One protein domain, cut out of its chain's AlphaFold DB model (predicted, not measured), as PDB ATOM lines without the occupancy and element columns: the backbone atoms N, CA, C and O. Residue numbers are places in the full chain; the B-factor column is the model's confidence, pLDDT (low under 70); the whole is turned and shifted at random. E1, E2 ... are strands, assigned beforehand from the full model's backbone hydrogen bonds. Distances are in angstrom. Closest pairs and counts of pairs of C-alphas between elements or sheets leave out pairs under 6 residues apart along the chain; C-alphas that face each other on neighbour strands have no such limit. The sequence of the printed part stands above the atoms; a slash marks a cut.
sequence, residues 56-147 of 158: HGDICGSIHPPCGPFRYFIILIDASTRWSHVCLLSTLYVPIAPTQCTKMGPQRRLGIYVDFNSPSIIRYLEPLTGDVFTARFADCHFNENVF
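This is residues 56 to 147 of the 158 residues of an uncharacterized protein of Vitis vinifera (UniProt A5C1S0). Two antiparallel sheets stand end to end: a strongly twisted slab of four strands, E4 E5 E6 E7 in that order, with E5 sharply bent, and a three-stranded arm, E1 E2 E3, reaching away from it where E3 runs on into E4. Beyond the four-stranded sheet, residues 99 to 104 stick out. The printed part has 92 residues, no named helix and seven strands, E1 to E7 in chain order; it is all strand by class, with 45 residues in named elements. It is only just loose, close to compact, with a radius of gyration of the C-alphas of 14.9 A, and elongated, spanning 51 by 31 by 26 A.

E4 (residues 91 to 95), E5 (108 to 118), E6 (121 to 125) and E7 (132 to 136) form a meander, each strand the antiparallel neighbour and hairpin partner of the one before. E5 bends by 89 degrees at residue 114; residues 108 to 112 pair with E4 and residues 112 to 118 with E6. N 92 and O 111 are 2.5 A apart, N 112 and O 125 2.7 A, and N 133 and O 124 2.6 A, within hydrogen-bond range. E1 (56 to 61), E2 (72 to 78) and E3 (84 to 89) form the other meander, with N 58 and O 75 at 2.9 A and N 74 and O 87 at 2.8 A. E3 and E4 meet only through their link, at 34 degrees.

E1 begins at C-alpha 56 (26.184, 67.783, 84.015). E2 is 20.0 A long and E5 21.7 A. E7 ends at C-alpha 136 (26.183, 93.168, 102.016).

The C-alphas farthest apart, Thr 81 and Lys 103, are 52.0 A apart. The link E4 to E5 is long. The printed part has no cut; residues 143 to 147 have pLDDT under 70.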
ATOM      1  N   HIS A  56      24.906  67.642  83.289       94.56
ATOM      2  CA  HIS A  56      26.184  67.783  84.015       94.56
ATOM      3  C   HIS A  56      26.736  69.212  83.896       94.56
ATOM      4  O   HIS A  56      26.844  69.768  82.800       94.56
ATOM      5  N   GLY A  57      26.850  69.691  85.100       93.75
ATOM      6  CA  GLY A  57      27.375  71.082  85.088       93.75
ATOM      7  C   GLY A  57      28.634  71.198  85.945       93.75
ATOM      8  O   GLY A  57      28.833  70.429  86.888       93.75
ATOM      9  N   ASP A  58      29.489  72.149  85.433       92.88
ATOM     10  CA  ASP A  58      30.695  72.442  86.232       92.88
ATOM     11  C   ASP A  58      31.086  73.916  86.040       92.88
ATOM     12  O   ASP A  58      30.732  74.543  85.040       92.88
ATOM     13  N   ILE A  59      31.652  74.372  87.183       91.62
ATOM     14  CA  ILE A  59      32.196  75.746  87.070       91.62
ATOM     15  C   ILE A  59      33.698  75.659  86.758       91.62
ATOM     16  O   ILE A  59      34.438  74.892  87.378       91.62
ATOM     17  N   CYS A  60      34.000  76.419  85.737       91.38
ATOM     18  CA  CYS A  60      35.426  76.426  85.344       91.38
ATOM     19  C   CYS A  60      36.012  77.838  85.471       91.38
ATOM     20  O   CYS A  60      35.298  78.837  85.375       91.38
ATOM     21  N   GLY A  61      37.239  77.688  85.945       89.19
ATOM     22  CA  GLY A  61      37.902  79.005  86.119       89.19
ATOM     23  C   GLY A  61      39.312  78.828  86.670       89.19
ATOM     24  O   GLY A  61      39.743  77.716  86.978       89.19
ATOM     25  N   SER A  62      40.161  80.002  86.654       88.25
ATOM     26  CA  SER A  62      40.579  81.367  86.284       88.25
ATOM     27  C   SER A  62      40.975  81.433  84.801       88.25
ATOM     28  O   SER A  62      41.941  80.800  84.369       88.25
ATOM     29  N   ILE A  63      40.042  82.122  83.972       89.88
ATOM     30  CA  ILE A  63      40.238  82.107  82.504       89.88
ATOM     31  C   ILE A  63      41.564  82.812  82.179       89.88
ATOM     32  O   ILE A  63      41.875  83.875  82.721       89.88
ATOM     33  N   HIS A  64      42.316  82.094  81.301       86.12
ATOM     34  CA  HIS A  64      43.559  82.722  80.798       86.12
ATOM     35  C   HIS A  64      43.679  82.465  79.288       86.12
ATOM     36  O   HIS A  64      43.676  81.319  78.833       86.12
ATOM     37  N   PRO A  65      43.889  83.686  78.652       88.69
ATOM     38  CA  PRO A  65      44.111  85.088  79.041       88.69
ATOM     39  C   PRO A  65      42.808  85.753  79.528       88.69
ATOM     40  O   PRO A  65      41.712  85.232  79.307       88.69
ATOM     41  N   PRO A  66      42.952  86.806  80.425       81.56
ATOM     42  CA  PRO A  66      41.737  87.427  80.974       81.56
ATOM     43  C   PRO A  66      40.792  87.913  79.862       81.56
ATOM     44  O   PRO A  66      41.232  88.255  78.761       81.56
ATOM     45  N   CYS A  67      39.519  87.565  80.020       75.94
ATOM     46  CA  CYS A  67      38.469  87.967  79.052       75.94
ATOM     47  C   CYS A  67      37.533  88.980  79.717       75.94
ATOM     48  O   CYS A  67      36.494  88.618  80.272       75.94
ATOM     49  N   GLY A  68      37.969  90.207  79.757       81.56
ATOM     50  CA  GLY A  68      37.141  91.253  80.399       81.56
ATOM     51  C   GLY A  68      36.991  91.016  81.910       81.56
ATOM     52  O   GLY A  68      37.960  90.685  82.597       81.56
ATOM     53  N   PRO A  69      35.708  91.249  82.471       78.62
ATOM     54  CA  PRO A  69      35.533  91.126  83.929       78.62
ATOM     55  C   PRO A  69      35.259  89.676  84.349       78.62
ATOM     56  O   PRO A  69      35.159  89.396  85.547       78.62
ATOM     57  N   PHE A  70      35.218  88.776  83.381       84.38
ATOM     58  CA  PHE A  70      34.780  87.417  83.751       84.38
ATOM     59  C   PHE A  70      36.007  86.511  83.933       84.38
ATOM     60  O   PHE A  70      36.905  86.474  83.090       84.38
ATOM     61  N   ARG A  71      35.949  85.819  85.031       88.12
ATOM     62  CA  ARG A  71      37.093  84.919  85.338       88.12
ATOM     63  C   ARG A  71      36.606  83.468  85.414       88.12
ATOM     64  O   ARG A  71      37.406  82.544  85.248       88.12
ATOM     65  N   TYR A  72      35.326  83.361  85.555       90.44
ATOM     66  CA  TYR A  72      34.806  81.986  85.680       90.44
ATOM     67  C   TYR A  72      33.604  81.809  84.753       90.44
ATOM     68  O   TYR A  72      32.943  82.777  84.372       90.44
ATOM     69  N   PHE A  73      33.339  80.525  84.290       90.75
ATOM     70  CA  PHE A  73      32.141  80.235  83.477       90.75
ATOM     71  C   PHE A  73      31.600  78.857  83.871       90.75
ATOM     72  O   PHE A  73      32.308  78.042  84.468       90.75
ATOM     73  N   ILE A  74      30.272  78.743  83.677       91.94
ATOM     74  CA  ILE A  74      29.699  77.414  83.965       91.94
ATOM     75  C   ILE A  74      29.333  76.727  82.642       91.94
ATOM     76  O   ILE A  74      28.904  77.375  81.684       91.94
ATOM     77  N   ILE A  75      29.682  75.463  82.631       94.88
ATOM     78  CA  ILE A  75      29.321  74.667  81.438       94.88
ATOM     79  C   ILE A  75      28.264  73.626  81.837       94.88
ATOM     80  O   ILE A  75      28.388  72.947  82.859       94.88
ATOM     81  N   LEU A  76      27.214  73.667  81.028       95.00
ATOM     82  CA  LEU A  76      26.159  72.652  81.231       95.00
ATOM     83  C   LEU A  76      26.066  71.733  80.011       95.00
ATOM     84  O   LEU A  76      26.008  72.192  78.868       95.00
ATOM     85  N   ILE A  77      26.160  70.424  80.379       95.44
ATOM     86  CA  ILE A  77      26.109  69.471  79.251       95.44
ATOM     87  C   ILE A  77      24.984  68.468  79.540       95.44
ATOM     88  O   ILE A  77      24.944  67.835  80.598       95.44
ATOM     89  N   ASP A  78      24.127  68.441  78.488       94.25
ATOM     90  CA  ASP A  78      23.048  67.442  78.617       94.25
ATOM     91  C   ASP A  78      23.543  66.034  78.251       94.25
ATOM     92  O   ASP A  78      24.248  65.843  77.257       94.25
ATOM     93  N   ALA A  79      23.111  65.040  79.077       91.62
ATOM     94  CA  ALA A  79      23.646  63.661  78.929       91.62
ATOM     95  C   ALA A  79      23.011  62.979  77.715       91.62
ATOM     96  O   ALA A  79      23.626  62.091  77.118       91.62
ATOM     97  N   SER A  80      21.812  63.445  77.292       91.12
ATOM     98  CA  SER A  80      21.128  62.750  76.179       91.12
ATOM     99  C   SER A  80      21.668  63.203  74.822       91.12
ATOM    100  O   SER A  80      22.040  62.360  74.002       91.12
ATOM    101  N   THR A  81      21.837  64.596  74.594       92.31
ATOM    102  CA  THR A  81      22.119  65.104  73.227       92.31
ATOM    103  C   THR A  81      23.511  65.740  73.206       92.31
ATOM    104  O   THR A  81      23.977  66.163  72.147       92.31
ATOM    105  N   ARG A  82      24.145  65.752  74.403       91.56
ATOM    106  CA  ARG A  82      25.427  66.485  74.532       91.56
ATOM    107  C   ARG A  82      25.260  67.965  74.195       91.56
ATOM    108  O   ARG A  82      26.182  68.594  73.672       91.56
ATOM    109  N   TRP A  83      24.039  68.388  74.245       94.75
ATOM    110  CA  TRP A  83      23.830  69.850  74.151       94.75
ATOM    111  C   TRP A  83      24.583  70.569  75.279       94.75
ATOM    112  O   TRP A  83      24.593  70.123  76.428       94.75
ATOM    113  N   SER A  84      25.362  71.622  74.793       93.94
ATOM    114  CA  SER A  84      26.173  72.315  75.821       93.94
ATOM    115  C   SER A  84      25.873  73.817  75.790       93.94
ATOM    116  O   SER A  84      25.525  74.376  74.748       93.94
ATOM    117  N   HIS A  85      25.834  74.277  77.003       94.00
ATOM    118  CA  HIS A  85      25.634  75.729  77.170       94.00
ATOM    119  C   HIS A  85      26.693  76.298  78.124       94.00
ATOM    120  O   HIS A  85      26.981  75.723  79.176       94.00
ATOM    121  N   VAL A  86      27.253  77.458  77.561       92.00
ATOM    122  CA  VAL A  86      28.302  78.094  78.390       92.00
ATOM    123  C   VAL A  86      27.833  79.505  78.766       92.00
ATOM    124  O   VAL A  86      27.292  80.242  77.938       92.00
ATOM    125  N   CYS A  87      28.053  79.714  80.120       89.75
ATOM    126  CA  CYS A  87      27.664  81.054  80.603       89.75
ATOM    127  C   CYS A  87      28.787  81.647  81.462       89.75
ATOM    128  O   CYS A  87      29.308  80.997  82.370       89.75
ATOM    129  N   LEU A  88      29.077  82.966  81.084       88.81
ATOM    130  CA  LEU A  88      30.104  83.644  81.908       88.81
ATOM    131  C   LEU A  88      29.496  84.095  83.241       88.81
ATOM    132  O   LEU A  88      28.348  84.541  83.299       88.81
ATOM    133  N   LEU A  89      30.374  83.876  84.331       87.44
ATOM    134  CA  LEU A  89      29.861  84.225  85.674       87.44
ATOM    135  C   LEU A  89      30.488  85.540  86.145       87.44
ATOM    136  O   LEU A  89      31.652  85.831  85.857       87.44
ATOM    137  N   SER A  90      29.622  86.273  86.890       85.94
ATOM    138  CA  SER A  90      30.115  87.565  87.424       85.94
ATOM    139  C   SER A  90      30.921  87.339  88.712       85.94
ATOM    140  O   SER A  90      30.544  86.540  89.572       85.94
ATOM    141  N   THR A  91      32.011  88.073  88.756       87.12
ATOM    142  CA  THR A  91      32.882  87.932  89.949       87.12
ATOM    143  C   THR A  91      32.766  89.201  90.805       87.12
ATOM    144  O   THR A  91      32.481  90.289  90.300       87.12
ATOM    145  N   LEU A  92      32.741  88.961  92.119       87.25
ATOM    146  CA  LEU A  92      32.738  90.110  93.050       87.25
ATOM    147  C   LEU A  92      33.858  89.977  94.083       87.25
ATOM    148  O   LEU A  92      34.366  88.881  94.333       87.25
ATOM    149  N   TYR A  93      34.248  91.206  94.541       89.06
ATOM    150  CA  TYR A  93      35.241  91.218  95.637       89.06
ATOM    151  C   TYR A  93      34.544  91.636  96.938       89.06
ATOM    152  O   TYR A  93      33.908  92.690  97.014       89.06
ATOM    153  N   VAL A  94      34.672  90.669  97.911       88.62
ATOM    154  CA  VAL A  94      33.987  90.917  99.191       88.62
ATOM    155  C   VAL A  94      35.039  91.137 100.290       88.62
ATOM    156  O   VAL A  94      36.067  90.458 100.335       88.62
ATOM    157  N   PRO A  95      34.689  92.165 101.203       86.62
ATOM    158  CA  PRO A  95      35.652  92.417 102.294       86.62
ATOM    159  C   PRO A  95      35.699  91.246 103.286       86.62
ATOM    160  O   PRO A  95      34.690  90.581 103.534       86.62
ATOM    161  N   ILE A  96      36.860  90.984 103.711       83.25
ATOM    162  CA  ILE A  96      37.049  89.922 104.720       83.25
ATOM    163  C   ILE A  96      36.884  90.556 106.110       83.25
ATOM    164  O   ILE A  96      37.317  91.684 106.356       83.25
ATOM    165  N   ALA A  97      36.002  89.806 106.869       78.06
ATOM    166  CA  ALA A  97      35.778  90.346 108.227       78.06
ATOM    167  C   ALA A  97      37.114  90.609 108.948       78.06
ATOM    168  O   ALA A  97      38.095  89.887 108.758       78.06
ATOM    169  N   PRO A  98      37.101  91.730 109.734       75.38
ATOM    170  CA  PRO A  98      38.340  92.108 110.438       75.38
ATOM    171  C   PRO A  98      38.840  90.977 111.351       75.38
ATOM    172  O   PRO A  98      40.050  90.866 111.572       75.38
ATOM    173  N   THR A  99      37.884  90.103 111.769       72.50
ATOM    174  CA  THR A  99      38.301  89.029 112.704       72.50
ATOM    175  C   THR A  99      39.137  87.968 111.980       72.50
ATOM    176  O   THR A  99      39.973  87.315 112.609       72.50
ATOM    177  N   GLN A 100      38.964  87.974 110.703       70.62
ATOM    178  CA  GLN A 100      39.643  86.897 109.943       70.62
ATOM    179  C   GLN A 100      40.737  87.477 109.046       70.62
ATOM    180  O   GLN A 100      41.394  86.733 108.315       70.62
ATOM    181  N   CYS A 101      40.925  88.892 109.311       72.00
ATOM    182  CA  CYS A 101      41.901  89.528 108.400       72.00
ATOM    183  C   CYS A 101      43.217  89.742 109.157       72.00
ATOM    184  O   CYS A 101      43.230  89.943 110.372       72.00
ATOM    185  N   THR A 102      44.292  89.428 108.398       74.31
ATOM    186  CA  THR A 102      45.616  89.781 108.970       74.31
ATOM    187  C   THR A 102      46.058  91.155 108.449       74.31
ATOM    188  O   THR A 102      45.549  91.650 107.440       74.31
ATOM    189  N   LYS A 103      46.778  91.937 109.329       75.69
ATOM    190  CA  LYS A 103      47.208  93.307 108.970       75.69
ATOM    191  C   LYS A 103      47.984  93.321 107.647       75.69
ATOM    192  O   LYS A 103      47.811  94.242 106.845       75.69
ATOM    193  N   MET A 104      48.517  92.147 107.234       82.88
ATOM    194  CA  MET A 104      49.342  92.198 106.000       82.88
ATOM    195  C   MET A 104      48.677  91.384 104.890       82.88
ATOM    196  O   MET A 104      49.192  91.334 103.773       82.88
ATOM    197  N   GLY A 105      47.466  90.744 105.025       78.25
ATOM    198  CA  GLY A 105      46.883  89.857 103.995       78.25
ATOM    199  C   GLY A 105      45.831  90.609 103.167       78.25
ATOM    200  O   GLY A 105      45.660  91.824 103.298       78.25
ATOM    201  N   PRO A 106      45.364  89.831 102.231       78.69
ATOM    202  CA  PRO A 106      44.315  90.416 101.385       78.69
ATOM    203  C   PRO A 106      43.071  90.804 102.207       78.69
ATOM    204  O   PRO A 106      42.711  90.124 103.171       78.69
ATOM    205  N   GLN A 107      42.655  92.041 101.795       84.25
ATOM    206  CA  GLN A 107      41.542  92.596 102.611       84.25
ATOM    207  C   GLN A 107      40.192  92.217 102.001       84.25
ATOM    208  O   GLN A 107      39.157  92.380 102.649       84.25
ATOM    209  N   ARG A 108      40.308  91.671 100.727       85.81
ATOM    210  CA  ARG A 108      39.043  91.254 100.090       85.81
ATOM    211  C   ARG A 108      39.215  89.871  99.453       85.81
ATOM    212  O   ARG A 108      40.328  89.456  99.122       85.81
ATOM    213  N   ARG A 109      38.116  89.264  99.358       88.06
ATOM    214  CA  ARG A 109      38.143  87.925  98.755       88.06
ATOM    215  C   ARG A 109      37.261  87.905  97.500       88.06
ATOM    216  O   ARG A 109      36.260  88.620  97.411       88.06
ATOM    217  N   LEU A 110      37.801  87.168  96.513       88.81
ATOM    218  CA  LEU A 110      37.033  87.068  95.252       88.81
ATOM    219  C   LEU A 110      35.887  86.053  95.402       88.81
ATOM    220  O   LEU A 110      36.053  84.986  95.997       88.81
ATOM    221  N   GLY A 111      34.769  86.438  94.910       90.75
ATOM    222  CA  GLY A 111      33.611  85.519  94.940       90.75
ATOM    223  C   GLY A 111      32.802  85.605  93.641       90.75
ATOM    224  O   GLY A 111      32.936  86.552  92.862       90.75
ATOM    225  N   ILE A 112      32.120  84.416  93.387       90.25
ATOM    226  CA  ILE A 112      31.245  84.367  92.195       90.25
ATOM    227  C   ILE A 112      29.806  84.649  92.652       90.25
ATOM    228  O   ILE A 112      29.285  84.006  93.566       90.25
ATOM    229  N   TYR A 113      29.261  85.651  91.959       88.62
ATOM    230  CA  TYR A 113      27.889  86.031  92.348       88.62
ATOM    231  C   TYR A 113      26.903  84.929  91.952       88.62
ATOM    232  O   TYR A 113      26.899  84.451  90.815       88.62
ATOM    233  N   VAL A 114      26.033  84.485  92.784       88.06
ATOM    234  CA  VAL A 114      25.093  83.369  92.503       88.06
ATOM    235  C   VAL A 114      23.669  83.932  92.534       88.06
ATOM    236  O   VAL A 114      22.933  83.785  91.555       88.06
ATOM    237  N   ASP A 115      23.354  84.579  93.684       87.94
ATOM    238  CA  ASP A 115      21.978  85.102  93.843       87.94
ATOM    239  C   ASP A 115      21.950  86.110  94.998       87.94
ATOM    240  O   ASP A 115      22.996  86.585  95.443       87.94
ATOM    241  N   PHE A 116      20.583  86.601  95.238       85.75
ATOM    242  CA  PHE A 116      20.479  87.526  96.386       85.75
ATOM    243  C   PHE A 116      19.256  87.161  97.225       85.75
ATOM    244  O   PHE A 116      18.270  86.625  96.715       85.75
ATOM    245  N   ASN A 117      19.471  87.185  98.587       86.19
ATOM    246  CA  ASN A 117      18.310  87.003  99.490       86.19
ATOM    247  C   ASN A 117      17.410  88.241  99.498       86.19
ATOM    248  O   ASN A 117      16.187  88.104  99.544       86.19
ATOM    249  N   SER A 118      18.013  89.495  99.411       86.94
ATOM    250  CA  SER A 118      17.356  90.811  99.254       86.94
ATOM    251  C   SER A 118      18.261  91.750  98.441       86.94
ATOM    252  O   SER A 118      19.405  91.415  98.130       86.94
ATOM    253  N   PRO A 119      17.698  92.827  97.933       80.94
ATOM    254  CA  PRO A 119      18.516  93.751  97.125       80.94
ATOM    255  C   PRO A 119      19.768  94.214  97.883       80.94
ATOM    256  O   PRO A 119      20.762  94.575  97.249       80.94
ATOM    257  N   SER A 120      19.842  94.025  99.157       86.44
ATOM    258  CA  SER A 120      20.998  94.536  99.929       86.44
ATOM    259  C   SER A 120      21.925  93.387 100.348       86.44
ATOM    260  O   SER A 120      23.084  93.627 100.692       86.44
ATOM    261  N   ILE A 121      21.402  92.218 100.316       88.94
ATOM    262  CA  ILE A 121      22.242  91.083 100.753       88.94
ATOM    263  C   ILE A 121      22.392  90.107  99.575       88.94
ATOM    264  O   ILE A 121      21.408  89.561  99.068       88.94
ATOM    265  N   ILE A 122      23.685  89.908  99.243       90.44
ATOM    266  CA  ILE A 122      23.929  89.020  98.082       90.44
ATOM    267  C   ILE A 122      24.538  87.703  98.592       90.44
ATOM    268  O   ILE A 122      25.059  87.631  99.707       90.44
ATOM    269  N   ARG A 123      24.339  86.645  97.682       91.25
ATOM    270  CA  ARG A 123      25.010  85.347  97.923       91.25
ATOM    271  C   ARG A 123      26.092  85.090  96.869       91.25
ATOM    272  O   ARG A 123      25.902  85.349  95.679       91.25
ATOM    273  N   TYR A 124      27.228  84.717  97.473       91.00
ATOM    274  CA  TYR A 124      28.288  84.430  96.487       91.00
ATOM    275  C   TYR A 124      29.008  83.133  96.856       91.00
ATOM    276  O   TYR A 124      28.944  82.671  97.998       91.00
ATOM    277  N   LEU A 125      29.564  82.580  95.768       91.94
ATOM    278  CA  LEU A 125      30.299  81.313  95.926       91.94
ATOM    279  C   LEU A 125      31.813  81.566  95.890       91.94
ATOM    280  O   LEU A 125      32.313  82.327  95.060       91.94
ATOM    281  N   GLU A 126      32.445  80.998  96.909       91.62
ATOM    282  CA  GLU A 126      33.923  81.026  96.866       91.62
ATOM    283  C   GLU A 126      34.469  79.903  95.967       91.62
ATOM    284  O   GLU A 126      34.251  78.716  96.225       91.62
ATOM    285  N   PRO A 127      35.226  80.260  94.923       86.69
ATOM    286  CA  PRO A 127      35.607  79.287  93.879       86.69
ATOM    287  C   PRO A 127      36.574  78.227  94.417       86.69
ATOM    288  O   PRO A 127      36.535  77.083  93.956       86.69
ATOM    289  N   LEU A 128      37.372  78.578  95.415       85.69
ATOM    290  CA  LEU A 128      38.378  77.585  95.863       85.69
ATOM    291  C   LEU A 128      37.739  76.544  96.784       85.69
ATOM    292  O   LEU A 128      38.001  75.351  96.627       85.69
ATOM    293  N   THR A 129      36.802  77.064  97.579       88.00
ATOM    294  CA  THR A 129      36.270  76.111  98.579       88.00
ATOM    295  C   THR A 129      34.901  75.590  98.125       88.00
ATOM    296  O   THR A 129      34.497  74.497  98.528       88.00
ATOM    297  N   GLY A 130      34.287  76.291  97.228       88.12
ATOM    298  CA  GLY A 130      32.938  75.879  96.774       88.12
ATOM    299  C   GLY A 130      31.862  76.217  97.811       88.12
ATOM    300  O   GLY A 130      30.722  75.769  97.669       88.12
ATOM    301  N   ASP A 131      32.227  76.918  98.883       90.81
ATOM    302  CA  ASP A 131      31.229  77.283  99.908       90.81
ATOM    303  C   ASP A 131      30.483  78.563  99.500       90.81
ATOM    304  O   ASP A 131      31.031  79.436  98.824       90.81
ATOM    305  N   VAL A 132      29.247  78.542  99.946       91.44
ATOM    306  CA  VAL A 132      28.420  79.726  99.605       91.44
ATOM    307  C   VAL A 132      28.373  80.650 100.828       91.44
ATOM    308  O   VAL A 132      28.193  80.203 101.963       91.44
ATOM    309  N   PHE A 133      28.535  81.992 100.521       91.81
ATOM    310  CA  PHE A 133      28.528  82.979 101.621       91.81
ATOM    311  C   PHE A 133      27.581  84.122 101.254       91.81
ATOM    312  O   PHE A 133      27.121  84.225 100.114       91.81
ATOM    313  N   THR A 134      27.379  84.976 102.334       91.62
ATOM    314  CA  THR A 134      26.542  86.169 102.081       91.62
ATOM    315  C   THR A 134      27.312  87.432 102.484       91.62
ATOM    316  O   THR A 134      28.210  87.389 103.327       91.62
ATOM    317  N   ALA A 135      26.995  88.454 101.725       90.56
ATOM    318  CA  ALA A 135      27.632  89.745 102.054       90.56
ATOM    319  C   ALA A 135      26.694  90.888 101.650       90.56
ATOM    320  O   ALA A 135      25.743  90.692 100.890       90.56
ATOM    321  N   ARG A 136      27.002  91.982 102.361       89.81
ATOM    322  CA  ARG A 136      26.183  93.168 102.016       89.81
ATOM    323  C   ARG A 136      26.606  93.734 100.651       89.81
ATOM    324  O   ARG A 136      27.795  93.843 100.344       89.81
ATOM    325  N   PHE A 137      25.568  94.050  99.882       86.62
ATOM    326  CA  PHE A 137      25.830  94.525  98.502       86.62
ATOM    327  C   PHE A 137      26.644  95.819  98.552       86.62
ATOM    328  O   PHE A 137      27.554  96.000  97.739       86.62
ATOM    329  N   ALA A 138      26.449  96.675  99.476       87.06
ATOM    330  CA  ALA A 138      27.141  97.983  99.544       87.06
ATOM    331  C   ALA A 138      28.636  97.807  99.827       87.06
ATOM    332  O   ALA A 138      29.430  98.693  99.500       87.06
ATOM    333  N   ASP A 139      28.940  96.708 100.406       86.50
ATOM    334  CA  ASP A 139      30.363  96.514 100.785       86.50
ATOM    335  C   ASP A 139      31.124  95.753  99.698       86.50
ATOM    336  O   ASP A 139      32.338  95.567  99.811       86.50
ATOM    337  N   CYS A 140      30.412  95.277  98.698       86.31
ATOM    338  CA  CYS A 140      31.073  94.498  97.632       86.31
ATOM    339  C   CYS A 140      31.419  95.411  96.448       86.31
ATOM    340  O   CYS A 140      30.757  96.424  96.212       86.31
ATOM    341  N   HIS A 141      32.604  95.169  95.990       82.31
ATOM    342  CA  HIS A 141      32.977  95.885  94.750       82.31
ATOM    343  C   HIS A 141      32.750  94.993  93.521       82.31
ATOM    344  O   HIS A 141      33.281  93.884  93.427       82.31
ATOM    345  N   PHE A 142      31.756  95.528  92.676       77.00
ATOM    346  CA  PHE A 142      31.542  94.712  91.455       77.00
ATOM    347  C   PHE A 142      31.201  95.639  90.288       77.00
ATOM    348  O   PHE A 142      30.860  96.807  90.481       77.00
ATOM    349  N   ASN A 143      31.543  95.234  89.008       66.00
ATOM    350  CA  ASN A 143      31.257  96.056  87.809       66.00
ATOM    351  C   ASN A 143      29.804  95.846  87.349       66.00
ATOM    352  O   ASN A 143      29.422  94.758  86.912       66.00
ATOM    353  N   GLU A 144      28.923  96.818  87.726       56.31
ATOM    354  CA  GLU A 144      27.459  96.811  87.472       56.31
ATOM    355  C   GLU A 144      27.167  96.807  85.970       56.31
ATOM    356  O   GLU A 144      26.065  96.434  85.560       56.31
ATOM    357  N   ASN A 145      28.113  97.222  85.088       56.94
ATOM    358  CA  ASN A 145      27.869  97.276  83.627       56.94
ATOM    359  C   ASN A 145      27.846  95.878  83.002       56.94
ATOM    360  O   ASN A 145      27.363  95.717  81.879       56.94
ATOM    361  N   VAL A 146      28.029  94.833  83.846       58.34
ATOM    362  CA  VAL A 146      28.228  93.478  83.289       58.34
ATOM    363  C   VAL A 146      27.170  92.551  83.894       58.34
ATOM    364  O   VAL A 146      27.072  91.386  83.498       58.34
ATOM    365  N   PHE A 147      26.041  93.219  84.587       57.34
ATOM    366  CA  PHE A 147      25.056  92.263  85.145       57.34
ATOM    367  C   PHE A 147      23.865  92.161  84.187       57.34
ATOM    368  O   PHE A 147      23.298  93.169  83.759       57.34
TER     369      PHE A 147